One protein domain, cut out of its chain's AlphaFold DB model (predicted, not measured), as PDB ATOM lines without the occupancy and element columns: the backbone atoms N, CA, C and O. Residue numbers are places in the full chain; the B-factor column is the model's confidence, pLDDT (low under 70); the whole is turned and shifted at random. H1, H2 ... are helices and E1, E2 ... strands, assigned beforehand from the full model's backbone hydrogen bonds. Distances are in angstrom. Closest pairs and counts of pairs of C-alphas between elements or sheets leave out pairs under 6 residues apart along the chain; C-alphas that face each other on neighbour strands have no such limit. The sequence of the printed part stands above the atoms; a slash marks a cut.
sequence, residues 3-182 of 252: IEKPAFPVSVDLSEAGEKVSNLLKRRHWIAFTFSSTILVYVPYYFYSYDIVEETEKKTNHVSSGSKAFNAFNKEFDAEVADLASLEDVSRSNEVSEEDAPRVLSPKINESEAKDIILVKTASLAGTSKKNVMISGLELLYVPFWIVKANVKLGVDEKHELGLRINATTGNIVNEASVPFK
ATOM      1  N   ILE A   3      31.230  -2.383  76.824       88.75
ATOM      2  CA  ILE A   3      32.066  -3.320  77.580       88.75
ATOM      3  C   ILE A   3      32.142  -4.685  76.882       88.75
ATOM      4  O   ILE A   3      31.265  -5.073  76.109       88.75
ATOM      5  N   GLU A   4      33.218  -5.429  77.150       87.56
ATOM      6  CA  GLU A   4      33.544  -6.683  76.452       87.56
ATOM      7  C   GLU A   4      32.534  -7.817  76.692       87.56
ATOM      8  O   GLU A   4      32.396  -8.715  75.859       87.56
ATOM      9  N   LYS A   5      31.844  -7.800  77.837       93.44
ATOM     10  CA  LYS A   5      30.858  -8.811  78.241       93.44
ATOM     11  C   LYS A   5      29.588  -8.140  78.752       93.44
ATOM     12  O   LYS A   5      29.685  -7.012  79.230       93.44
ATOM     13  N   PRO A   6      28.432  -8.819  78.695       94.12
ATOM     14  CA  PRO A   6      27.186  -8.242  79.174       94.12
ATOM     15  C   PRO A   6      27.271  -7.855  80.650       94.12
ATOM     16  O   PRO A   6      27.906  -8.541  81.458       94.12
ATOM     17  N   ALA A   7      26.602  -6.764  81.000       94.81
ATOM     18  CA  ALA A   7      26.379  -6.350  82.368       94.81
ATOM     19  C   ALA A   7      24.913  -6.483  82.766       94.81
ATOM     20  O   ALA A   7      24.007  -6.405  81.933       94.81
ATOM     21  N   PHE A   8      24.697  -6.618  84.070       94.75
ATOM     22  CA  PHE A   8      23.406  -6.328  84.673       94.75
ATOM     23  C   PHE A   8      23.100  -4.824  84.572       94.75
ATOM     24  O   PHE A   8      24.025  -4.007  84.653       94.75
ATOM     25  N   PRO A   9      21.823  -4.444  84.408       92.88
ATOM     26  CA  PRO A   9      21.425  -3.052  84.336       92.88
ATOM     27  C   PRO A   9      21.582  -2.364  85.694       92.88
ATOM     28  O   PRO A   9      21.519  -2.986  86.762       92.88
ATOM     29  N   VAL A  10      21.758  -1.051  85.630       93.50
ATOM     30  CA  VAL A  10      21.656  -0.156  86.782       93.50
ATOM     31  C   VAL A  10      20.181   0.174  86.955       93.50
ATOM     32  O   VAL A  10      19.611   0.899  86.146       93.50
ATOM     33  N   SER A  11      19.567  -0.397  87.983       93.25
ATOM     34  CA  SER A  11      18.164  -0.147  88.337       93.25
ATOM     35  C   SER A  11      18.033   0.915  89.429       93.25
ATOM     36  O   SER A  11      16.982   1.526  89.564       93.25
ATOM     37  N   VAL A  12      19.095   1.104  90.212       94.19
ATOM     38  CA  VAL A  12      19.176   2.038  91.333       94.19
ATOM     39  C   VAL A  12      20.093   3.178  90.933       94.19
ATOM     40  O   VAL A  12      21.286   2.964  90.699       94.19
ATOM     41  N   ASP A  13      19.539   4.381  90.856       94.50
ATOM     42  CA  ASP A  13      20.305   5.577  90.525       94.50
ATOM     43  C   ASP A  13      21.160   6.071  91.707       94.50
ATOM     44  O   ASP A  13      21.120   5.548  92.829       94.50
ATOM     45  N   LEU A  14      21.980   7.092  91.447       93.69
ATOM     46  CA  LEU A  14      22.859   7.693  92.446       93.69
ATOM     47  C   LEU A  14      22.090   8.278  93.645       93.69
ATOM     48  O   LEU A  14      22.571   8.210  94.781       93.69
ATOM     49  N   SER A  15      20.911   8.857  93.403       94.88
ATOM     50  CA  SER A  15      20.094   9.484  94.442       94.88
ATOM     51  C   SER A  15      19.525   8.428  95.387       94.88
ATOM     52  O   SER A  15      19.682   8.542  96.604       94.88
ATOM     53  N   GLU A  16      18.940   7.363  94.840       96.25
ATOM     54  CA  GLU A  16      18.412   6.234  95.606       96.25
ATOM     55  C   GLU A  16      19.536   5.518  96.371       96.25
ATOM     56  O   GLU A  16      19.388   5.214  97.557       96.25
ATOM     57  N   ALA A  17      20.705   5.308  95.752       96.19
ATOM     58  CA  ALA A  17      21.865   4.735  96.438       96.19
ATOM     59  C   ALA A  17      22.302   5.593  97.642       96.19
ATOM     60  O   ALA A  17      22.556   5.062  98.732       96.19
ATOM     61  N   GLY A  18      22.346   6.918  97.470       95.94
ATOM     62  CA  GLY A  18      22.631   7.870  98.544       95.94
ATOM     63  C   GLY A  18      21.593   7.821  99.669       95.94
ATOM     64  O   GLY A  18      21.957   7.838 100.849       95.94
ATOM     65  N   GLU A  19      20.310   7.691  99.328       96.88
ATOM     66  CA  GLU A  19      19.225   7.555 100.300       96.88
ATOM     67  C   GLU A  19      19.359   6.265 101.121       96.88
ATOM     68  O   GLU A  19      19.316   6.312 102.356       96.88
ATOM     69  N   LYS A  20      19.603   5.120 100.469       96.69
ATOM     70  CA  LYS A  20      19.794   3.831 101.155       96.69
ATOM     71  C   LYS A  20      20.965   3.879 102.129       96.69
ATOM     72  O   LYS A  20      20.832   3.429 103.270       96.69
ATOM     73  N   VAL A  21      22.084   4.480 101.724       96.56
ATOM     74  CA  VAL A  21      23.232   4.690 102.615       96.56
ATOM     75  C   VAL A  21      22.871   5.598 103.786       96.56
ATOM     76  O   VAL A  21      23.174   5.265 104.930       96.56
ATOM     77  N   SER A  22      22.212   6.728 103.527       96.06
ATOM     78  CA  SER A  22      21.771   7.652 104.575       96.06
ATOM     79  C   SER A  22      20.883   6.945 105.603       96.06
ATOM     80  O   SER A  22      21.092   7.080 106.810       96.06
ATOM     81  N   ASN A  23      19.928   6.140 105.139       96.19
ATOM     82  CA  ASN A  23      19.015   5.392 105.998       96.19
ATOM     83  C   ASN A  23      19.752   4.331 106.822       96.19
ATOM     84  O   ASN A  23      19.485   4.193 108.019       96.19
ATOM     85  N   LEU A  24      20.722   3.625 106.230       95.75
ATOM     86  CA  LEU A  24      21.583   2.700 106.965       95.75
ATOM     87  C   LEU A  24      22.397   3.419 108.050       95.75
ATOM     88  O   LEU A  24      22.397   2.992 109.204       95.75
ATOM     89  N   LEU A  25      23.066   4.520 107.709       94.25
ATOM     90  CA  LEU A  25      23.883   5.285 108.650       94.25
ATOM     91  C   LEU A  25      23.042   5.802 109.823       94.25
ATOM     92  O   LEU A  25      23.411   5.581 110.977       94.25
ATOM     93  N   LYS A  26      21.858   6.365 109.557       92.44
ATOM     94  CA  LYS A  26      20.912   6.805 110.597       92.44
ATOM     95  C   LYS A  26      20.445   5.654 111.491       92.44
ATOM     96  O   LYS A  26      20.453   5.798 112.712       92.44
ATOM     97  N   ARG A  27      20.111   4.490 110.914       92.44
ATOM     98  CA  ARG A  27      19.768   3.265 111.670       92.44
ATOM     99  C   ARG A  27      20.900   2.799 112.587       92.44
ATOM    100  O   ARG A  27      20.636   2.202 113.623       92.44
ATOM    101  N   ARG A  28      22.152   3.067 112.208       91.62
ATOM    102  CA  ARG A  28      23.362   2.785 112.996       91.62
ATOM    103  C   ARG A  28      23.791   3.960 113.891       91.62
ATOM    104  O   ARG A  28      24.895   3.938 114.430       91.62
ATOM    105  N   HIS A  29      22.914   4.952 114.067       89.12
ATOM    106  CA  HIS A  29      23.090   6.155 114.891       89.12
ATOM    107  C   HIS A  29      24.150   7.151 114.390       89.12
ATOM    108  O   HIS A  29      24.585   8.042 115.118       89.12
ATOM    109  N   TRP A  30      24.524   7.079 113.115       90.12
ATOM    110  CA  TRP A  30      25.336   8.103 112.462       90.12
ATOM    111  C   TRP A  30      24.434   9.211 111.919       90.12
ATOM    112  O   TRP A  30      23.901   9.115 110.818       90.12
ATOM    113  N   ILE A  31      24.249  10.270 112.709       86.25
ATOM    114  CA  ILE A  31      23.387  11.411 112.345       86.25
ATOM    115  C   ILE A  31      24.163  12.456 111.531       86.25
ATOM    116  O   ILE A  31      23.634  13.042 110.590       86.25
ATOM    117  N   ALA A  32      25.437  12.671 111.869       88.31
ATOM    118  CA  ALA A  32      26.308  13.625 111.195       88.31
ATOM    119  C   ALA A  32      27.273  12.899 110.250       88.31
ATOM    120  O   ALA A  32      28.306  12.378 110.682       88.31
ATOM    121  N   PHE A  33      26.945  12.890 108.959       92.75
ATOM    122  CA  PHE A  33      27.804  12.352 107.908       92.75
ATOM    123  C   PHE A  33      27.767  13.220 106.651       92.75
ATOM    124  O   PHE A  33      26.829  13.980 106.422       92.75
ATOM    125  N   THR A  34      28.813  13.110 105.836       94.00
ATOM    126  CA  THR A  34      28.902  13.767 104.523       94.00
ATOM    127  C   THR A  34      29.453  12.782 103.505       94.00
ATOM    128  O   THR A  34      30.386  12.042 103.818       94.00
ATOM    129  N   PHE A  35      28.892  12.751 102.299       95.06
ATOM    130  CA  PHE A  35      29.425  11.919 101.223       95.06
ATOM    131  C   PHE A  35      30.675  12.574 100.631       95.06
ATOM    132  O   PHE A  35      30.640  13.740 100.248       95.06
ATOM    133  N   SER A  36      31.791  11.841 100.607       93.62
ATOM    134  CA  SER A  36      33.072  12.321 100.069       93.62
ATOM    135  C   SER A  36      33.242  11.985  98.597       93.62
ATOM    136  O   SER A  36      33.784  12.783  97.837       93.62
ATOM    137  N   SER A  37      32.774  10.811  98.179       93.50
ATOM    138  CA  SER A  37      32.763  10.418  96.775       93.50
ATOM    139  C   SER A  37      31.678   9.393  96.516       93.50
ATOM    140  O   SER A  37      31.360   8.581  97.389       93.50
ATOM    141  N   THR A  38      31.199   9.341  95.285       94.12
ATOM    142  CA  THR A  38      30.442   8.195  94.797       94.12
ATOM    143  C   THR A  38      30.920   7.843  93.403       94.12
ATOM    144  O   THR A  38      31.127   8.731  92.583       94.12
ATOM    145  N   ILE A  39      31.163   6.557  93.166       95.81
ATOM    146  CA  ILE A  39      31.599   6.046  91.866       95.81
ATOM    147  C   ILE A  39      30.784   4.807  91.505       95.81
ATOM    148  O   ILE A  39      30.554   3.947  92.359       95.81
ATOM    149  N   LEU A  40      30.381   4.704  90.241       96.50
ATOM    150  CA  LEU A  40      29.803   3.485  89.688       96.50
ATOM    151  C   LEU A  40      30.934   2.562  89.235       96.50
ATOM    152  O   LEU A  40      31.818   2.976  88.484       96.50
ATOM    153  N   VAL A  41      30.927   1.314  89.695       96.81
ATOM    154  CA  VAL A  41      31.960   0.326  89.378       96.81
ATOM    155  C   VAL A  41      31.328  -0.946  88.834       96.81
ATOM    156  O   VAL A  41      30.545  -1.593  89.522       96.81
ATOM    157  N   TYR A  42      31.725  -1.350  87.631       97.06
ATOM    158  CA  TYR A  42      31.358  -2.645  87.064       97.06
ATOM    159  C   TYR A  42      32.419  -3.672  87.431       97.06
ATOM    160  O   TYR A  42      33.594  -3.537  87.078       97.06
ATOM    161  N   VAL A  43      31.999  -4.699  88.161       97.50
ATOM    162  CA  VAL A  43      32.882  -5.743  88.679       97.50
ATOM    163  C   VAL A  43      32.610  -7.049  87.928       97.50
ATOM    164  O   VAL A  43      31.445  -7.426  87.805       97.50
ATOM    165  N   PRO A  44      33.642  -7.744  87.424       97.81
ATOM    166  CA  PRO A  44      33.468  -8.978  86.669       97.81
ATOM    167  C   PRO A  44      33.220 -10.165  87.607       97.81
ATOM    168  O   PRO A  44      34.000 -10.417  88.533       97.81
ATOM    169  N   TYR A  45      32.162 -10.922  87.338       98.19
ATOM    170  CA  TYR A  45      31.781 -12.131  88.058       98.19
ATOM    171  C   TYR A  45      31.566 -13.289  87.088       98.19
ATOM    172  O   TYR A  45      30.899 -13.153  86.067       98.19
ATOM    173  N   TYR A  46      32.097 -14.451  87.446       98.00
ATOM    174  CA  TYR A  46      31.712 -15.717  86.853       98.00
ATOM    175  C   TYR A  46      30.481 -16.253  87.580       98.00
ATOM    176  O   TYR A  46      30.558 -16.634  88.750       98.00
ATOM    177  N   PHE A  47      29.358 -16.284  86.881       97.00
ATOM    178  CA  PHE A  47      28.152 -16.973  87.308       97.00
ATOM    179  C   PHE A  47      28.233 -18.415  86.848       97.00
ATOM    180  O   PHE A  47      28.551 -18.680  85.689       97.00
ATOM    181  N   TYR A  48      27.999 -19.351  87.760       96.81
ATOM    182  CA  TYR A  48      28.129 -20.760  87.434       96.81
ATOM    183  C   TYR A  48      27.106 -21.616  88.160       96.81
ATOM    184  O   TYR A  48      26.741 -21.341  89.306       96.81
ATOM    185  N   SER A  49      26.689 -22.680  87.483       96.31
ATOM    186  CA  SER A  49      25.937 -23.783  88.065       96.31
ATOM    187  C   SER A  49      26.855 -24.983  88.249       96.31
ATOM    188  O   SER A  49      27.798 -25.197  87.477       96.31
ATOM    189  N   TYR A  50      26.612 -25.755  89.300       96.44
ATOM    190  CA  TYR A  50      27.403 -26.932  89.616       96.44
ATOM    191  C   TYR A  50      26.530 -28.089  90.078       96.44
ATOM    192  O   TYR A  50      25.476 -27.888  90.678       96.44
ATOM    193  N   ASP A  51      27.051 -29.288  89.859       96.94
ATOM    194  CA  ASP A  51      26.519 -30.548  90.350       96.94
ATOM    195  C   ASP A  51      27.611 -31.261  91.147       96.94
ATOM    196  O   ASP A  51      28.790 -31.263  90.780       96.94
ATOM    197  N   ILE A  52      27.223 -31.865  92.262       96.50
ATOM    198  CA  ILE A  52      28.074 -32.706  93.090       96.50
ATOM    199  C   ILE A  52      27.608 -34.135  92.910       96.50
ATOM    200  O   ILE A  52      26.448 -34.465  93.168       96.50
ATOM    201  N   VAL A  53      28.531 -34.985  92.487       95.19
ATOM    202  CA  VAL A  53      28.289 -36.397  92.225       95.19
ATOM    203  C   VAL A  53      29.194 -37.255  93.091       95.19
ATOM    204  O   VAL A  53      30.344 -36.914  93.351       95.19
ATOM    205  N   GLU A  54      28.682 -38.391  93.536       91.31
ATOM    206  CA  GLU A  54      29.456 -39.405  94.234       91.31
ATOM    207  C   GLU A  54      29.536 -40.649  93.354       91.31
ATOM    208  O   GLU A  54      28.520 -41.252  92.994       91.31
ATOM    209  N   GLU A  55      30.754 -41.013  92.966       83.69
ATOM    210  CA  GLU A  55      30.995 -42.211  92.176       83.69
ATOM    211  C   GLU A  55      31.234 -43.396  93.113       83.69
ATOM    212  O   GLU A  55      32.222 -43.461  93.842       83.69
ATOM    213  N   THR A  56      30.297 -44.341  93.096       82.44
ATOM    214  CA  THR A  56      30.466 -45.661  93.711       82.44
ATOM    215  C   THR A  56      30.781 -46.675  92.617       82.44
ATOM    216  O   THR A  56      30.397 -46.466  91.467       82.44
ATOM    217  N   GLU A  57      31.407 -47.810  92.956       76.94
ATOM    218  CA  GLU A  57      31.868 -48.844  92.001       76.94
ATOM    219  C   GLU A  57      30.817 -49.325  90.977       76.94
ATOM    220  O   GLU A  57      31.163 -49.992  90.005       76.94
ATOM    221  N   LYS A  58      29.527 -49.033  91.188       74.12
ATOM    222  CA  LYS A  58      28.432 -49.472  90.314       74.12
ATOM    223  C   LYS A  58      27.554 -48.346  89.764       74.12
ATOM    224  O   LYS A  58      26.798 -48.630  88.836       74.12
ATOM    225  N   LYS A  59      27.597 -47.121  90.315       84.19
ATOM    226  CA  LYS A  59      26.752 -45.981  89.899       84.19
ATOM    227  C   LYS A  59      27.336 -44.630  90.320       84.19
ATOM    228  O   LYS A  59      27.874 -44.494  91.418       84.19
ATOM    229  N   THR A  60      27.103 -43.622  89.483       85.94
ATOM    230  CA  THR A  60      27.242 -42.203  89.827       85.94
ATOM    231  C   THR A  60      25.933 -41.714  90.440       85.94
ATOM    232  O   THR A  60      24.895 -41.722  89.776       85.94
ATOM    233  N   ASN A  61      25.970 -41.313  91.707       89.25
ATOM    234  CA  ASN A  61      24.818 -40.757  92.406       89.25
ATOM    235  C   ASN A  61      24.932 -39.234  92.437       89.25
ATOM    236  O   ASN A  61      25.959 -38.691  92.834       89.25
ATOM    237  N   HIS A  62      23.869 -38.540  92.041       91.94
ATOM    238  CA  HIS A  62      23.774 -37.098  92.237       91.94
ATOM    239  C   HIS A  62      23.524 -36.797  93.720       91.94
ATOM    240  O   HIS A  62      22.586 -37.335  94.310       91.94
ATOM    241  N   VAL A  63      24.352 -35.936  94.308       92.88
ATOM    242  CA  VAL A  63      24.283 -35.551  95.723       92.88
ATOM    243  C   VAL A  63      23.550 -34.225  95.876       92.88
ATOM    244  O   VAL A  63      22.581 -34.131  96.625       92.88
ATOM    245  N   SER A  64      24.010 -33.188  95.180       94.56
ATOM    246  CA  SER A  64      23.411 -31.855  95.239       94.56
ATOM    247  C   SER A  64      23.793 -31.024  94.025       94.56
ATOM    248  O   SER A  64      24.804 -31.288  93.384       94.56
ATOM    249  N   SER A  65      23.007 -29.992  93.751       95.00
ATOM    250  CA  SER A  65      23.284 -29.004  92.717       95.00
ATOM    251  C   SER A  65      23.046 -27.598  93.254       95.00
ATOM    252  O   SER A  65      22.427 -27.411  94.307       95.00
ATOM    253  N   GLY A  66      23.580 -26.594  92.568       94.06
ATOM    254  CA  GLY A  66      23.389 -25.203  92.958       94.06
ATOM    255  C   GLY A  66      23.983 -24.215  91.970       94.06
ATOM    256  O   GLY A  66      24.610 -24.596  90.982       94.06
ATOM    257  N   SER A  67      23.802 -22.933  92.273       94.88
ATOM    258  CA  SER A  67      24.377 -21.824  91.513       94.88
ATOM    259  C   SER A  67      25.082 -20.857  92.450       94.88
ATOM    260  O   SER A  67      24.659 -20.661  93.590       94.88
ATOM    261  N   LYS A  68      26.190 -20.282  91.989       96.94
ATOM    262  CA  LYS A  68      27.026 -19.352  92.756       96.94
ATOM    263  C   LYS A  68      27.613 -18.284  91.831       96.94
ATOM    264  O   LYS A  68      27.686 -18.460  90.615       96.94
ATOM    265  N   ALA A  69      28.073 -17.190  92.431       97.62
ATOM    266  CA  ALA A  69      28.843 -16.154  91.759       97.62
ATOM    267  C   ALA A  69      30.267 -16.106  92.322       97.62
ATOM    268  O   ALA A  69      30.483 -16.144  93.536       97.62
ATOM    269  N   PHE A  70      31.245 -16.020  91.425       98.19
ATOM    270  CA  PHE A  70      32.665 -15.955  91.741       98.19
ATOM    271  C   PHE A  70      33.274 -14.679  91.166       98.19
ATOM    272  O   PHE A  70      33.300 -14.472  89.956       98.19
ATOM    273  N   ASN A  71      33.772 -13.808  92.033       98.12
ATOM    274  CA  ASN A  71      34.328 -12.524  91.639       98.12
ATOM    275  C   ASN A  71      35.691 -12.713  90.951       98.12
ATOM    276  O   ASN A  71      36.682 -13.102  91.574       98.12
ATOM    277  N   ALA A  72      35.764 -12.383  89.662       97.88
ATOM    278  CA  ALA A  72      36.958 -12.569  88.840       97.88
ATOM    279  C   ALA A  72      38.081 -11.553  89.141       97.88
ATOM    280  O   ALA A  72      39.192 -11.678  88.625       97.88
ATOM    281  N   PHE A  73      37.811 -10.532  89.961       97.31
ATOM    282  CA  PHE A  73      38.781  -9.509  90.350       97.31
ATOM    283  C   PHE A  73      39.468  -9.805  91.693       97.31
ATOM    284  O   PHE A  73      40.668  -9.547  91.833       97.31
ATOM    285  N   ASN A  74      38.738 -10.325  92.687       96.50
ATOM    286  CA  ASN A  74      39.275 -10.628  94.023       96.50
ATOM    287  C   ASN A  74      39.339 -12.131  94.358       96.50
ATOM    288  O   ASN A  74      39.927 -12.481  95.375       96.50
ATOM    289  N   LYS A  75      38.819 -13.003  93.484       97.44
ATOM    290  CA  LYS A  75      38.821 -14.469  93.620       97.44
ATOM    291  C   LYS A  75      37.991 -14.995  94.798       97.44
ATOM    292  O   LYS A  75      38.306 -16.061  95.328       97.44
ATOM    293  N   GLU A  76      36.926 -14.302  95.196       97.19
ATOM    294  CA  GLU A  76      36.014 -14.742  96.262       97.19
ATOM    295  C   GLU A  76      34.600 -15.071  95.772       97.19
ATOM    296  O   GLU A  76      34.137 -14.551  94.755       97.19
ATOM    297  N   PHE A  77      33.921 -15.968  96.495       96.88
ATOM    298  CA  PHE A  77      32.497 -16.223  96.279       96.88
ATOM    299  C   PHE A  77      31.655 -15.124  96.912       96.88
ATOM    300  O   PHE A  77      31.992 -14.608  97.975       96.88
ATOM    301  N   ASP A  78      30.539 -14.814  96.268       95.19
ATOM    302  CA  ASP A  78      29.641 -13.747  96.687       95.19
ATOM    303  C   ASP A  78      28.204 -14.270  96.638       95.19
ATOM    304  O   ASP A  78      27.657 -14.524  95.563       95.19
ATOM    305  N   ALA A  79      27.641 -14.537  97.817       91.94
ATOM    306  CA  ALA A  79      26.323 -15.152  97.937       91.94
ATOM    307  C   ALA A  79      25.213 -14.193  97.491       91.94
ATOM    308  O   ALA A  79      24.318 -14.607  96.768       91.94
ATOM    309  N   GLU A  80      25.320 -12.910  97.837       90.44
ATOM    310  CA  GLU A  80      24.315 -11.906  97.468       90.44
ATOM    311  C   GLU A  80      24.287 -11.651  95.960       90.44
ATOM    312  O   GLU A  80      23.240 -11.369  95.381       90.44
ATOM    313  N   VAL A  81      25.444 -11.750  95.301       94.19
ATOM    314  CA  VAL A  81      25.522 -11.629  93.842       94.19
ATOM    315  C   VAL A  81      25.025 -12.894  93.152       94.19
ATOM    316  O   VAL A  81      24.454 -12.790  92.072       94.19
ATOM    317  N   ALA A  82      25.197 -14.076  93.753       93.00
ATOM    318  CA  ALA A  82      24.702 -15.330  93.185       93.00
ATOM    319  C   ALA A  82      23.186 -15.308  92.942       93.00
ATOM    320  O   ALA A  82      22.734 -15.844  91.932       93.00
ATOM    321  N   ASP A  83      22.433 -14.619  93.802       90.44
ATOM    322  CA  ASP A  83      20.981 -14.464  93.676       90.44
ATOM    323  C   ASP A  83      20.570 -13.676  92.421       90.44
ATOM    324  O   ASP A  83      19.434 -13.776  91.974       90.44
ATOM    325  N   LEU A  84      21.482 -12.934  91.779       90.25
ATOM    326  CA  LEU A  84      21.188 -12.285  90.496       90.25
ATOM    327  C   LEU A  84      21.031 -13.289  89.348       90.25
ATOM    328  O   LEU A  84      20.410 -12.970  88.337       90.25
ATOM    329  N   ALA A  85      21.605 -14.490  89.478       84.56
ATOM    330  CA  ALA A  85      21.542 -15.517  88.441       84.56
ATOM    331  C   ALA A  85      20.121 -16.046  88.218       84.56
ATOM    332  O   ALA A  85      19.826 -16.537  87.132       84.56
ATOM    333  N   SER A  86      19.264 -15.967  89.240       82.94
ATOM    334  CA  SER A  86      17.879 -16.445  89.199       82.94
ATOM    335  C   SER A  86      16.886 -15.396  88.694       82.94
ATOM    336  O   SER A  86      15.699 -15.687  88.584       82.94
ATOM    337  N   LEU A  87      17.342 -14.180  88.375       81.00
ATOM    338  CA  LEU A  87      16.488 -13.141  87.807       81.00
ATOM    339  C   LEU A  87      16.258 -13.427  86.313       81.00
ATOM    340  O   LEU A  87      17.055 -13.019  85.466       81.00
ATOM    341  N   GLU A  88      15.176 -14.146  85.999       65.25
ATOM    342  CA  GLU A  88      14.875 -14.648  84.646       65.25
ATOM    343  C   GLU A  88      14.560 -13.548  83.605       65.25
ATOM    344  O   GLU A  88      14.680 -13.803  82.411       65.25
ATOM    345  N   ASP A  89      14.297 -12.302  84.022       67.19
ATOM    346  CA  ASP A  89      13.818 -11.221  83.134       67.19
ATOM    347  C   ASP A  89      14.721  -9.975  83.074       67.19
ATOM    348  O   ASP A  89      14.316  -8.905  82.613       67.19
ATOM    349  N   VAL A  90      15.961 -10.066  83.552       77.31
ATOM    350  CA  VAL A  90      16.849  -8.899  83.572       77.31
ATOM    351  C   VAL A  90      17.568  -8.758  82.233       77.31
ATOM    352  O   VAL A  90      18.452  -9.550  81.902       77.31
ATOM    353  N   SER A  91      17.216  -7.721  81.465       81.00
ATOM    354  CA  SER A  91      17.861  -7.405  80.187       81.00
ATOM    355  C   SER A  91      19.339  -7.071  80.402       81.00
ATOM    356  O   SER A  91      19.682  -5.997  80.904       81.00
ATOM    357  N   ARG A  92      20.220  -7.998  80.028       87.62
ATOM    358  CA  ARG A  92      21.672  -7.806  80.075       87.62
ATOM    359  C   ARG A  92      22.113  -7.041  78.832       87.62
ATOM    360  O   ARG A  92      21.674  -7.359  77.729       87.62
ATOM    361  N   SER A  93      22.992  -6.062  79.001       88.12
ATOM    362  CA  SER A  93      23.499  -5.253  77.889       88.12
ATOM    363  C   SER A  93      25.001  -5.037  78.003       88.12
ATOM    364  O   SER A  93      25.553  -4.976  79.099       88.12
ATOM    365  N   ASN A  94      25.667  -4.913  76.859       88.69
ATOM    366  CA  ASN A  94      27.060  -4.474  76.787       88.69
ATOM    367  C   ASN A  94      27.175  -2.945  76.760       88.69
ATOM    368  O   ASN A  94      28.286  -2.417  76.773       88.69
ATOM    369  N   GLU A  95      26.052  -2.240  76.667       85.44
ATOM    370  CA  GLU A  95      26.002  -0.788  76.677       85.44
ATOM    371  C   GLU A  95      25.829  -0.283  78.104       85.44
ATOM    372  O   GLU A  95      24.928  -0.695  78.835       85.44
ATOM    373  N   VAL A  96      26.726   0.616  78.488       85.12
ATOM    374  CA  VAL A  96      26.755   1.234  79.804       85.12
ATOM    375  C   VAL A  96      26.612   2.745  79.653       85.12
ATOM    376  O   VAL A  96      27.268   3.339  78.786       85.12
ATOM    377  N   SER A  97      25.791   3.348  80.520       80.06
ATOM    378  CA  SER A  97      25.614   4.801  80.619       80.06
ATOM    379  C   SER A  97      26.961   5.515  80.757       80.06
ATOM    380  O   SER A  97      27.781   5.163  81.608       80.06
ATOM    381  N   GLU A  98      27.202   6.510  79.903       75.94
ATOM    382  CA  GLU A  98      28.398   7.361  79.978       75.94
ATOM    383  C   GLU A  98      28.238   8.498  80.982       75.94
ATOM    384  O   GLU A  98      29.243   9.022  81.463       75.94
ATOM    385  N   GLU A  99      26.996   8.849  81.327       78.31
ATOM    386  CA  GLU A  99      26.676   9.970  82.216       78.31
ATOM    387  C   GLU A  99      27.306   9.786  83.604       78.31
ATOM    388  O   GLU A  99      27.824  10.737  84.186       78.31
ATOM    389  N   ASP A 100      27.364   8.542  84.081       78.50
ATOM    390  CA  ASP A 100      27.910   8.190  85.395       78.50
ATOM    391  C   ASP A 100      29.434   7.969  85.400       78.50
ATOM    392  O   ASP A 100      30.001   7.614  86.436       78.50
ATOM    393  N   ALA A 101      30.102   8.131  84.246       84.81
ATOM    394  CA  ALA A 101      31.533   7.877  84.037       84.81
ATOM    395  C   ALA A 101      32.046   6.602  84.757       84.81
ATOM    396  O   ALA A 101      32.968   6.661  85.582       84.81
ATOM    397  N   PRO A 102      31.442   5.431  84.490       91.94
ATOM    398  CA  PRO A 102      31.654   4.237  85.292       91.94
ATOM    399  C   PRO A 102      33.074   3.693  85.171       91.94
ATOM    400  O   PRO A 102      33.672   3.635  84.095       91.94
ATOM    401  N   ARG A 103      33.588   3.169  86.282       94.75
ATOM    402  CA  ARG A 103      34.845   2.424  86.307       94.75
ATOM    403  C   ARG A 103      34.584   0.945  86.047       94.75
ATOM    404  O   ARG A 103      33.999   0.255  86.875       94.75
ATOM    405  N   VAL A 104      35.099   0.423  84.944       95.50
ATOM    406  CA  VAL A 104      35.004  -1.008  84.626       95.50
ATOM    407  C   VAL A 104      36.284  -1.709  85.068       95.50
ATOM    408  O   VAL A 104      37.383  -1.304  84.692       95.50
ATOM    409  N   LEU A 105      36.163  -2.731  85.916       96.50
ATOM    410  CA  LEU A 105      37.308  -3.519  86.372       96.50
ATOM    411  C   LEU A 105      37.557  -4.695  85.434       96.50
ATOM    412  O   LEU A 105      36.659  -5.484  85.192       96.50
ATOM    413  N   SER A 106      38.788  -4.894  84.982       95.62
ATOM    414  CA  SER A 106      39.117  -6.085  84.195       95.62
ATOM    415  C   SER A 106      39.216  -7.337  85.081       95.62
ATOM    416  O   SER A 106      39.703  -7.247  86.218       95.62
ATOM    417  N   PRO A 107      38.796  -8.519  84.589       97.06
ATOM    418  CA  PRO A 107      39.026  -9.774  85.295       97.06
ATOM    419  C   PRO A 107      40.534 -10.008  85.452       97.06
ATOM    420  O   PRO A 107      41.307  -9.795  84.520       97.06
ATOM    421  N   LYS A 108      40.971 -10.445  86.639       97.69
ATOM    422  CA  LYS A 108      42.396 -10.727  86.909       97.69
ATOM    423  C   LYS A 108      42.816 -12.144  86.532       97.69
ATOM    424  O   LYS A 108      43.988 -12.483  86.661       97.69
ATOM    425  N   ILE A 109      41.854 -12.967  86.142       97.25
ATOM    426  CA  ILE A 109      42.013 -14.385  85.840       97.25
ATOM    427  C   ILE A 109      41.206 -14.711  84.589       97.25
ATOM    428  O   ILE A 109      40.144 -14.128  84.348       97.25
ATOM    429  N   ASN A 110      41.703 -15.658  83.806       96.81
ATOM    430  CA  ASN A 110      40.968 -16.176  82.658       96.81
ATOM    431  C   ASN A 110      39.949 -17.249  83.087       96.81
ATOM    432  O   ASN A 110      39.919 -17.680  84.242       96.81
ATOM    433  N   GLU A 111      39.115 -17.680  82.145       96.75
ATOM    434  CA  GLU A 111      38.036 -18.641  82.394       96.75
ATOM    435  C   GLU A 111      38.555 -20.010  82.865       96.75
ATOM    436  O   GLU A 111      37.977 -20.608  83.771       96.75
ATOM    437  N   SER A 112      39.678 -20.490  82.314       97.50
ATOM    438  CA  SER A 112      40.273 -21.775  82.707       97.50
ATOM    439  C   SER A 112      40.768 -21.750  84.155       97.50
ATOM    440  O   SER A 112      40.477 -22.669  84.919       97.50
ATOM    441  N   GLU A 113      41.482 -20.692  84.547       97.94
ATOM    442  CA  GLU A 113      41.940 -20.497  85.927       97.94
ATOM    443  C   GLU A 113      40.743 -20.351  86.877       97.94
ATOM    444  O   GLU A 113      40.713 -20.975  87.939       97.94
ATOM    445  N   ALA A 114      39.724 -19.577  86.483       97.94
ATOM    446  CA  ALA A 114      38.506 -19.420  87.268       97.94
ATOM    447  C   ALA A 114      37.805 -20.763  87.495       97.94
ATOM    448  O   ALA A 114      37.487 -21.090  88.636       97.94
ATOM    449  N   LYS A 115      37.632 -21.575  86.444       98.12
ATOM    450  CA  LYS A 115      37.024 -22.908  86.529       98.12
ATOM    451  C   LYS A 115      37.760 -23.800  87.527       98.12
ATOM    452  O   LYS A 115      37.127 -24.440  88.366       98.12
ATOM    453  N   ASP A 116      39.090 -23.812  87.486       98.12
ATOM    454  CA  ASP A 116      39.897 -24.606  88.409       98.12
ATOM    455  C   ASP A 116      39.753 -24.157  89.866       98.12
ATOM    456  O   ASP A 116      39.580 -25.004  90.748       98.12
ATOM    457  N   ILE A 117      39.781 -22.844  90.120       98.19
ATOM    458  CA  ILE A 117      39.595 -22.286  91.466       98.19
ATOM    459  C   ILE A 117      38.183 -22.586  91.979       98.19
ATOM    460  O   ILE A 117      38.026 -23.023  93.120       98.19
ATOM    461  N   ILE A 118      37.165 -22.387  91.137       98.38
ATOM    462  CA  ILE A 118      35.762 -22.637  91.473       98.38
ATOM    463  C   ILE A 118      35.562 -24.100  91.870       98.38
ATOM    464  O   ILE A 118      34.944 -24.360  92.902       98.38
ATOM    465  N   LEU A 119      36.105 -25.050  91.102       98.19
ATOM    466  CA  LEU A 119      36.012 -26.478  91.415       98.19
ATOM    467  C   LEU A 119      36.624 -26.797  92.783       98.19
ATOM    468  O   LEU A 119      35.999 -27.480  93.591       98.19
ATOM    469  N   VAL A 120      37.823 -26.279  93.069       98.19
ATOM    470  CA  VAL A 120      38.512 -26.516  94.348       98.19
ATOM    471  C   VAL A 120      37.738 -25.902  95.514       98.19
ATOM    472  O   VAL A 120      37.485 -26.586  96.506       98.19
ATOM    473  N   LYS A 121      37.324 -24.633  95.404       98.19
ATOM    474  CA  LYS A 121      36.582 -23.953  96.473       98.19
ATOM    475  C   LYS A 121      35.204 -24.587  96.698       98.19
ATOM    476  O   LYS A 121      34.811 -24.780  97.844       98.19
ATOM    477  N   THR A 122      34.488 -24.957  95.636       97.62
ATOM    478  CA  THR A 122      33.175 -25.621  95.741       97.62
ATOM    479  C   THR A 122      33.307 -26.997  96.390       97.62
ATOM    480  O   THR A 122      32.558 -27.307  97.313       97.62
ATOM    481  N   ALA A 123      34.307 -27.789  95.987       97.38
ATOM    482  CA  ALA A 123      34.587 -29.086  96.595       97.38
ATOM    483  C   ALA A 123      34.931 -28.958  98.085       97.38
ATOM    484  O   ALA A 123      34.400 -29.700  98.908       97.38
ATOM    485  N   SER A 124      35.748 -27.960  98.443       97.56
ATOM    486  CA  SER A 124      36.086 -27.662  99.837       97.56
ATOM    487  C   SER A 124      34.859 -27.285 100.669       97.56
ATOM    488  O   SER A 124      34.737 -27.762 101.792       97.56
ATOM    489  N   LEU A 125      33.956 -26.448 100.142       96.31
ATOM    490  CA  LEU A 125      32.723 -26.061 100.843       96.31
ATOM    491  C   LEU A 125      31.773 -27.242 101.050       96.31
ATOM    492  O   LEU A 125      31.086 -27.303 102.064       96.31
ATOM    493  N   ALA A 126      31.736 -28.173 100.098       95.88
ATOM    494  CA  ALA A 126      30.899 -29.362 100.171       95.88
ATOM    495  C   ALA A 126      31.564 -30.549 100.890       95.88
ATOM    496  O   ALA A 126      30.946 -31.603 101.015       95.88
ATOM    497  N   GLY A 127      32.817 -30.411 101.337       96.38
ATOM    498  CA  GLY A 127      33.557 -31.492 101.990       96.38
ATOM    499  C   GLY A 127      33.830 -32.696 101.079       96.38
ATOM    500  O   GLY A 127      33.858 -33.826 101.557       96.38
ATOM    501  N   THR A 128      34.014 -32.474  99.775       95.81
ATOM    502  CA  THR A 128      34.225 -33.530  98.769       95.81
ATOM    503  C   THR A 128      35.496 -33.296  97.944       95.81
ATOM    504  O   THR A 128      36.205 -32.304  98.111       95.81
ATOM    505  N   SER A 129      35.818 -34.227  97.047       96.25
ATOM    506  CA  SER A 129      36.948 -34.105  96.121       96.25
ATOM    507  C   SER A 129      36.619 -33.189  94.943       96.25
ATOM    508  O   SER A 129      35.498 -33.193  94.443       96.25
ATOM    509  N   LYS A 130      37.625 -32.487  94.399       96.56
ATOM    510  CA  LYS A 130      37.502 -31.710  93.146       96.56
ATOM    511  C   LYS A 130      36.893 -32.541  92.005       96.56
ATOM    512  O   LYS A 130      36.149 -32.008  91.196       96.56
ATOM    513  N   LYS A 131      37.206 -33.842  91.948       96.19
ATOM    514  CA  LYS A 131      36.719 -34.769  90.908       96.19
ATOM    515  C   LYS A 131      35.208 -35.017  90.969       96.19
ATOM    516  O   LYS A 131      34.626 -35.397  89.963       96.19
ATOM    517  N   ASN A 132      34.608 -34.787  92.132       96.38
ATOM    518  CA  ASN A 132      33.194 -35.017  92.406       96.38
ATOM    519  C   ASN A 132      32.340 -33.774  92.135       96.38
ATOM    520  O   ASN A 132      31.133 -33.807  92.342       96.38
ATOM    521  N   VAL A 133      32.955 -32.666  91.716       97.44
ATOM    522  CA  VAL A 133      32.252 -31.430  91.378       97.44
ATOM    523  C   VAL A 133      32.321 -31.234  89.874       97.44
ATOM    524  O   VAL A 133      33.399 -31.235  89.280       97.44
ATOM    525  N   MET A 134      31.166 -31.030  89.261       96.62
ATOM    526  CA  MET A 134      31.028 -30.688  87.855       96.62
ATOM    527  C   MET A 134      30.473 -29.274  87.749       96.62
ATOM    528  O   MET A 134      29.557 -28.911  88.476       96.62
ATOM    529  N   ILE A 135      31.048 -28.462  86.862       96.88
ATOM    530  CA  ILE A 135      30.507 -27.140  86.524       96.88
ATOM    531  C   ILE A 135      29.732 -27.297  85.223       96.88
ATOM    532  O   ILE A 135      30.327 -27.643  84.198       96.88
ATOM    533  N   SER A 136      28.429 -27.046  85.289       92.25
ATOM    534  CA  SER A 136      27.473 -27.295  84.205       92.25
ATOM    535  C   SER A 136      27.253 -26.054  83.333       92.25
ATOM    536  O   SER A 136      26.976 -26.176  82.143       92.25
ATOM    537  N   GLY A 137      27.472 -24.859  83.883       93.00
ATOM    538  CA  GLY A 137      27.491 -23.594  83.152       93.00
ATOM    539  C   GLY A 137      28.470 -22.618  83.793       93.00
ATOM    540  O   GLY A 137      28.653 -22.647  85.007       93.00
ATOM    541  N   LEU A 138      29.119 -21.784  82.983       96.00
ATOM    542  CA  LEU A 138      30.053 -20.757  83.436       96.00
ATOM    543  C   LEU A 138      29.947 -19.556  82.494       96.00
ATOM    544  O   LEU A 138      30.257 -19.669  81.312       96.00
ATOM    545  N   GLU A 139      29.506 -18.417  83.012       95.56
ATOM    546  CA  GLU A 139      29.297 -17.197  82.235       95.56
ATOM    547  C   GLU A 139      29.958 -16.012  82.939       95.56
ATOM    548  O   GLU A 139      29.773 -15.803  84.136       95.56
ATOM    549  N   LEU A 140      30.739 -15.225  82.196       96.69
ATOM    550  CA  LEU A 140      31.324 -13.986  82.701       96.69
ATOM    551  C   LEU A 140      30.359 -12.824  82.460       96.69
ATOM    552  O   LEU A 140      30.112 -12.461  81.310       96.69
ATOM    553  N   LEU A 141      29.889 -12.213  83.543       96.06
ATOM    554  CA  LEU A 141      29.008 -11.049  83.528       96.06
ATOM    555  C   LEU A 141      29.576  -9.935  84.400       96.06
ATOM    556  O   LEU A 141      30.268 -10.177  85.391       96.06
ATOM    557  N   TYR A 142      29.250  -8.699  84.052       96.81
ATOM    558  CA  TYR A 142      29.577  -7.541  84.869       96.81
ATOM    559  C   TYR A 142      28.408  -7.161  85.773       96.81
ATOM    560  O   TYR A 142      27.276  -7.017  85.324       96.81
ATOM    561  N   VAL A 143      28.691  -6.955  87.054       96.75
ATOM    562  CA  VAL A 143      27.690  -6.529  88.036       96.75
ATOM    563  C   VAL A 143      28.015  -5.096  88.466       96.75
ATOM    564  O   VAL A 143      29.151  -4.849  88.895       96.75
ATOM    565  N   PRO A 144      27.074  -4.144  88.332       96.50
ATOM    566  CA  PRO A 144      27.298  -2.756  88.703       96.50
ATOM    567  C   PRO A 144      27.149  -2.541  90.210       96.50
ATOM    568  O   PRO A 144      26.223  -3.042  90.851       96.50
ATOM    569  N   PHE A 145      28.048  -1.745  90.781       97.31
ATOM    570  CA  PHE A 145      28.000  -1.337  92.178       97.31
ATOM    571  C   PHE A 145      28.244   0.153  92.331       97.31
ATOM    572  O   PHE A 145      29.231   0.676  91.817       97.31
ATOM    573  N   TRP A 146      27.423   0.808  93.141       97.44
ATOM    574  CA  TRP A 146      27.763   2.113  93.683       97.44
ATOM    575  C   TRP A 146      28.721   1.939  94.855       97.44
ATOM    576  O   TRP A 146      28.425   1.218  95.811       97.44
ATOM    577  N   ILE A 147      29.876   2.595  94.786       96.88
ATOM    578  CA  ILE A 147      30.797   2.724  95.914       96.88
ATOM    579  C   ILE A 147      30.621   4.121  96.489       96.88
ATOM    580  O   ILE A 147      31.110   5.100  95.923       96.88
ATOM    581  N   VAL A 148      29.912   4.205  97.610       96.50
ATOM    582  CA  VAL A 148      29.644   5.454  98.325       96.50
ATOM    583  C   VAL A 148      30.620   5.554  99.483       96.50
ATOM    584  O   VAL A 148      30.644   4.701 100.367       96.50
ATOM    585  N   LYS A 149      31.430   6.609  99.489       96.19
ATOM    586  CA  LYS A 149      32.298   6.934 100.616       96.19
ATOM    587  C   LYS A 149      31.628   7.992 101.480       96.19
ATOM    588  O   LYS A 149      31.262   9.059 100.987       96.19
ATOM    589  N   ALA A 150      31.463   7.694 102.762       95.19
ATOM    590  CA  ALA A 150      30.850   8.582 103.736       95.19
ATOM    591  C   ALA A 150      31.843   8.907 104.854       95.19
ATOM    592  O   ALA A 150      32.371   8.014 105.508       95.19
ATOM    593  N   ASN A 151      32.063  10.194 105.104       93.56
ATOM    594  CA  ASN A 151      32.799  10.664 106.267       93.56
ATOM    595  C   ASN A 151      31.852  10.754 107.459       93.56
ATOM    596  O   ASN A 151      30.907  11.549 107.435       93.56
ATOM    597  N   VAL A 152      32.142   9.987 108.505       90.50
ATOM    598  CA  VAL A 152      31.440  10.024 109.790       90.50
ATOM    599  C   VAL A 152      32.337  10.621 110.876       90.50
ATOM    600  O   VAL A 152      33.563  10.513 110.812       90.50
ATOM    601  N   LYS A 153      31.737  11.278 111.875       84.69
ATOM    602  CA  LYS A 153      32.459  11.842 113.029       84.69
ATOM    603  C   LYS A 153      32.432  10.871 114.207       84.69
ATOM    604  O   LYS A 153      31.355  10.635 114.752       84.69
ATOM    605  N   LEU A 154      33.592  10.359 114.624       74.06
ATOM    606  CA  LEU A 154      33.724   9.477 115.797       74.06
ATOM    607  C   LEU A 154      33.920  10.235 117.123       74.06
ATOM    608  O   LEU A 154      33.863   9.635 118.190       74.06
ATOM    609  N   GLY A 155      34.101  11.554 117.071       69.31
ATOM    610  CA  GLY A 155      34.333  12.403 118.235       69.31
ATOM    611  C   GLY A 155      34.475  13.867 117.831       69.31
ATOM    612  O   GLY A 155      33.981  14.271 116.776       69.31
ATOM    613  N   VAL A 156      35.151  14.660 118.667       64.69
ATOM    614  CA  VAL A 156      35.329  16.104 118.434       64.69
ATOM    615  C   VAL A 156      36.198  16.368 117.195       64.69
ATOM    616  O   VAL A 156      35.836  17.234 116.403       64.69
ATOM    617  N   ASP A 157      37.229  15.546 116.945       65.06
ATOM    618  CA  ASP A 157      38.194  15.775 115.851       65.06
ATOM    619  C   ASP A 157      38.468  14.563 114.937       65.06
ATOM    620  O   ASP A 157      39.146  14.694 113.916       65.06
ATOM    621  N   GLU A 158      37.915  13.383 115.230       71.81
ATOM    622  CA  GLU A 158      38.163  12.183 114.423       71.81
ATOM    623  C   GLU A 158      37.134  12.021 113.298       71.81
ATOM    624  O   GLU A 158      35.933  11.833 113.531       71.81
ATOM    625  N   LYS A 159      37.625  12.070 112.055       79.75
ATOM    626  CA  LYS A 159      36.872  11.709 110.850       79.75
ATOM    627  C   LYS A 159      37.239  10.295 110.436       79.75
ATOM    628  O   LYS A 159      38.411   9.996 110.222       79.75
ATOM    629  N   HIS A 160      36.231   9.454 110.268       87.12
ATOM    630  CA  HIS A 160      36.392   8.109 109.744       87.12
ATOM    631  C   HIS A 160      35.671   7.999 108.401       87.12
ATOM    632  O   HIS A 160      34.534   8.452 108.270       87.12
ATOM    633  N   GLU A 161      36.337   7.434 107.396       91.88
ATOM    634  CA  GLU A 161      35.751   7.216 106.072       91.88
ATOM    635  C   GLU A 161      35.200   5.788 105.987       91.88
ATOM    636  O   GLU A 161      35.947   4.814 106.075       91.88
ATOM    637  N   LEU A 162      33.890   5.668 105.789       93.38
ATOM    638  CA  LEU A 162      33.203   4.408 105.541       93.38
ATOM    639  C   LEU A 162      32.997   4.230 104.036       93.38
ATOM    640  O   LEU A 162      32.336   5.045 103.396       93.38
ATOM    641  N   GLY A 163      33.546   3.154 103.474       94.75
ATOM    642  CA  GLY A 163      33.276   2.738 102.099       94.75
ATOM    643  C   GLY A 163      32.122   1.745 102.059       94.75
ATOM    644  O   GLY A 163      32.257   0.630 102.554       94.75
ATOM    645  N   LEU A 164      31.001   2.130 101.465       96.31
ATOM    646  CA  LEU A 164      29.806   1.304 101.324       96.31
ATOM    647  C   LEU A 164      29.631   0.880  99.874       96.31
ATOM    648  O   LEU A 164      29.800   1.685  98.960       96.31
ATOM    649  N   ARG A 165      29.288  -0.389  99.672       96.50
ATOM    650  CA  ARG A 165      29.070  -0.989  98.361       96.50
ATOM    651  C   ARG A 165      27.604  -1.364  98.220       96.50
ATOM    652  O   ARG A 165      27.116  -2.223  98.945       96.50
ATOM    653  N   ILE A 166      26.932  -0.741  97.264       97.12
ATOM    654  CA  ILE A 166      25.526  -0.977  96.957       97.12
ATOM    655  C   ILE A 166      25.464  -1.668  95.605       97.12
ATOM    656  O   ILE A 166      26.037  -1.173  94.638       97.12
ATOM    657  N   ASN A 167      24.798  -2.814  95.525       96.56
ATOM    658  CA  ASN A 167      24.499  -3.457  94.253       96.56
ATOM    659  C   ASN A 167      23.536  -2.555  93.472       96.56
ATOM    660  O   ASN A 167      22.427  -2.310  93.930       96.56
ATOM    661  N   ALA A 168      23.950  -2.032  92.320       95.81
ATOM    662  CA  ALA A 168      23.147  -1.059  91.580       95.81
ATOM    663  C   ALA A 168      21.978  -1.702  90.811       95.81
ATOM    664  O   ALA A 168      21.116  -0.994  90.299       95.81
ATOM    665  N   THR A 169      21.921  -3.034  90.741       94.31
ATOM    666  CA  THR A 169      20.803  -3.776  90.146       94.31
ATOM    667  C   THR A 169      19.692  -4.036  91.168       94.31
ATOM    668  O   THR A 169      18.520  -3.945  90.814       94.31
ATOM    669  N   THR A 170      20.026  -4.329  92.432       94.38
ATOM    670  CA  THR A 170      19.033  -4.662  93.485       94.38
ATOM    671  C   THR A 170      18.860  -3.585  94.555       94.38
ATOM    672  O   THR A 170      17.860  -3.557  95.268       94.38
ATOM    673  N   GLY A 171      19.843  -2.704  94.716       94.81
ATOM    674  CA  GLY A 171      19.909  -1.707  95.783       94.81
ATOM    675  C   GLY A 171      20.348  -2.242  97.145       94.81
ATOM    676  O   GLY A 171      20.313  -1.488  98.114       94.81
ATOM    677  N   ASN A 172      20.754  -3.508  97.248       95.31
ATOM    678  CA  ASN A 172      21.226  -4.083  98.509       95.31
ATOM    679  C   ASN A 172      22.629  -3.573  98.863       95.31
ATOM    680  O   ASN A 172      23.487  -3.429  97.987       95.31
ATOM    681  N   ILE A 173      22.876  -3.314 100.152       95.19
ATOM    682  CA  ILE A 173      24.177  -2.860 100.661       95.19
ATOM    683  C   ILE A 173      24.995  -4.078 101.102       95.19
ATOM    684  O   ILE A 173      24.780  -4.617 102.185       95.19
ATOM    685  N   VAL A 174      25.982  -4.461 100.291       92.69
ATOM    686  CA  VAL A 174      26.739  -5.723 100.427       92.69
ATOM    687  C   VAL A 174      27.531  -5.808 101.726       92.69
ATOM    688  O   VAL A 174      27.733  -6.871 102.305       92.69
ATOM    689  N   ASN A 175      28.027  -4.672 102.205       91.81
ATOM    690  CA  ASN A 175      28.846  -4.609 103.407       91.81
ATOM    691  C   ASN A 175      28.143  -3.891 104.563       91.81
ATOM    692  O   ASN A 175      28.814  -3.301 105.409       91.81
ATOM    693  N   GLU A 176      26.812  -3.966 104.646       93.00
ATOM    694  CA  GLU A 176      26.038  -3.376 105.750       93.00
ATOM    695  C   GLU A 176      26.560  -3.814 107.130       93.00
ATOM    696  O   GLU A 176      26.672  -2.998 108.046       93.00
ATOM    697  N   ALA A 177      26.934  -5.088 107.277       90.62
ATOM    698  CA  ALA A 177      27.443  -5.634 108.534       90.62
ATOM    699  C   ALA A 177      28.769  -4.998 108.993       90.62
ATOM    700  O   ALA A 177      29.074  -5.026 110.182       90.62
ATOM    701  N   SER A 178      29.538  -4.406 108.070       88.12
ATOM    702  CA  SER A 178      30.803  -3.728 108.386       88.12
ATOM    703  C   SER A 178      30.617  -2.330 108.982       88.12
ATOM    704  O   SER A 178      31.583  -1.747 109.466       88.12
ATOM    705  N   VAL A 179      29.391  -1.793 108.971       90.44
ATOM    706  CA  VAL A 179      29.094  -0.477 109.543       90.44
ATOM    707  C   VAL A 179      28.945  -0.598 111.063       90.44
ATOM    708  O   VAL A 179      27.987  -1.228 111.533       90.44
ATOM    709  N   PRO A 180      29.845   0.011 111.854       88.69
ATOM    710  CA  PRO A 180      29.745  -0.028 113.307       88.69
ATOM    711  C   PRO A 180      28.510   0.738 113.794       88.69
ATOM    712  O   PRO A 180      28.079   1.713 113.175       88.69
ATOM    713  N   PHE A 181      27.951   0.313 114.926       87.62
ATOM    714  CA  PHE A 181      26.984   1.128 115.659       87.62
ATOM    715  C   PHE A 181      27.724   2.232 116.410       87.62
ATOM    716  O   PHE A 181      28.729   1.964 117.066       87.62
ATOM    717  N   LYS A 182      27.212   3.461 116.338       82.81
ATOM    718  CA  LYS A 182      27.657   4.543 117.215       82.81
ATOM    719  C   LYS A 182      26.893   4.453 118.538       82.81
ATOM    720  O   LYS A 182      25.667   4.330 118.533       82.81
TER     721      LYS A 182
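This is residues 3 to 182 of the 252 residues of an uncharacterized protein of Candidatus Diapherotrites archaeon (UniProt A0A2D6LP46). A long, twisted antiparallel sheet makes the length of the model: two hairpins, E2 with E3 and E5 with E6, lie side by side through E2 and E5, and their turns point to opposite ends. H1 packs on one face near the E6 end, H3 crosses the opposite face beyond the sheet's middle, and the sheet curls round the short H2; E1 and E4 sit together beside the middle. The printed part has 180 residues with three named helices and six named strands, E1 H1 E2 E3 H2 E4 H3 E5 E6 along the chain; the sheet's order is E3 - E2 - E5 - E6, and the class is mixed. It is only just loose, close to compact, with a radius of gyration of the C-alphas of 19.4 A, and elongated, spanning 71 by 37 by 28 A.

E1, residues 3 to 7, pairs with no named strand; its closest C-alpha to E5, residues 133 to 153, is that of Ala 7, 4.2 A from Tyr 142's. H1, residues 14 to 27, is on the sheet at a height of 8.4 A, over E5 and E6, residues 159 to 167; C-alphas 17 and 166 are its closest to E6, 6.8 A apart. E2, residues 33 to 56, bends by 87 degrees at residue 36, and E5 by 95 degrees at residue 136. E2 and E5 are antiparallel, with N 41 and O 145 2.8 A apart. E3, residues 59 to 71, forms a hairpin with E2, with N 50 and O 66 2.9 A apart. H2, residues 79 to 86, is on the sheet; C-alphas 69 and 82 are its closest to E3, 4.5 A apart. E4, residues 93 to 95, is apart from E5, but C-alphas 6 and 94, the closest of E1 and E4, are 4.5 A apart. H3, residues 111 to 125, runs across the strands over E2 at a height of 7.4 A, on the opposite face from H1; C-alphas 123 and 133 are its closest to E5, 6.2 A apart. E5 and E6 form a hairpin, with N 148 and O 164 2.9 A apart. H1 and H3 have every O i to N i+4 pair within hydrogen-bond range; H2 has 0 of 4, and 3 of 5 O i to N i+3 pairs.

E1 begins at C-alpha 3, (32.066, -3.320, 77.580), and measures 8.0 A. H1 measures 20.0 A, E2 59.8 A, E3 34.3 A, H2 12.2 A, E4 5.3 A, H3 20.6 A and E5 48.4 A. E6, 25.7 A, ends at C-alpha 167, (24.499, -3.457, 94.253).

The two C-alphas farthest apart, those of Lys 58 and Val 156, are 71.7 A apart. The printed part has no cut. The link from E4 to H3, 15 residues, is long, and residues 168 to 182 hold no named element. The mean pLDDT of the printed part is 92.2; residues 88 to 89 and 155 to 157 are under 70.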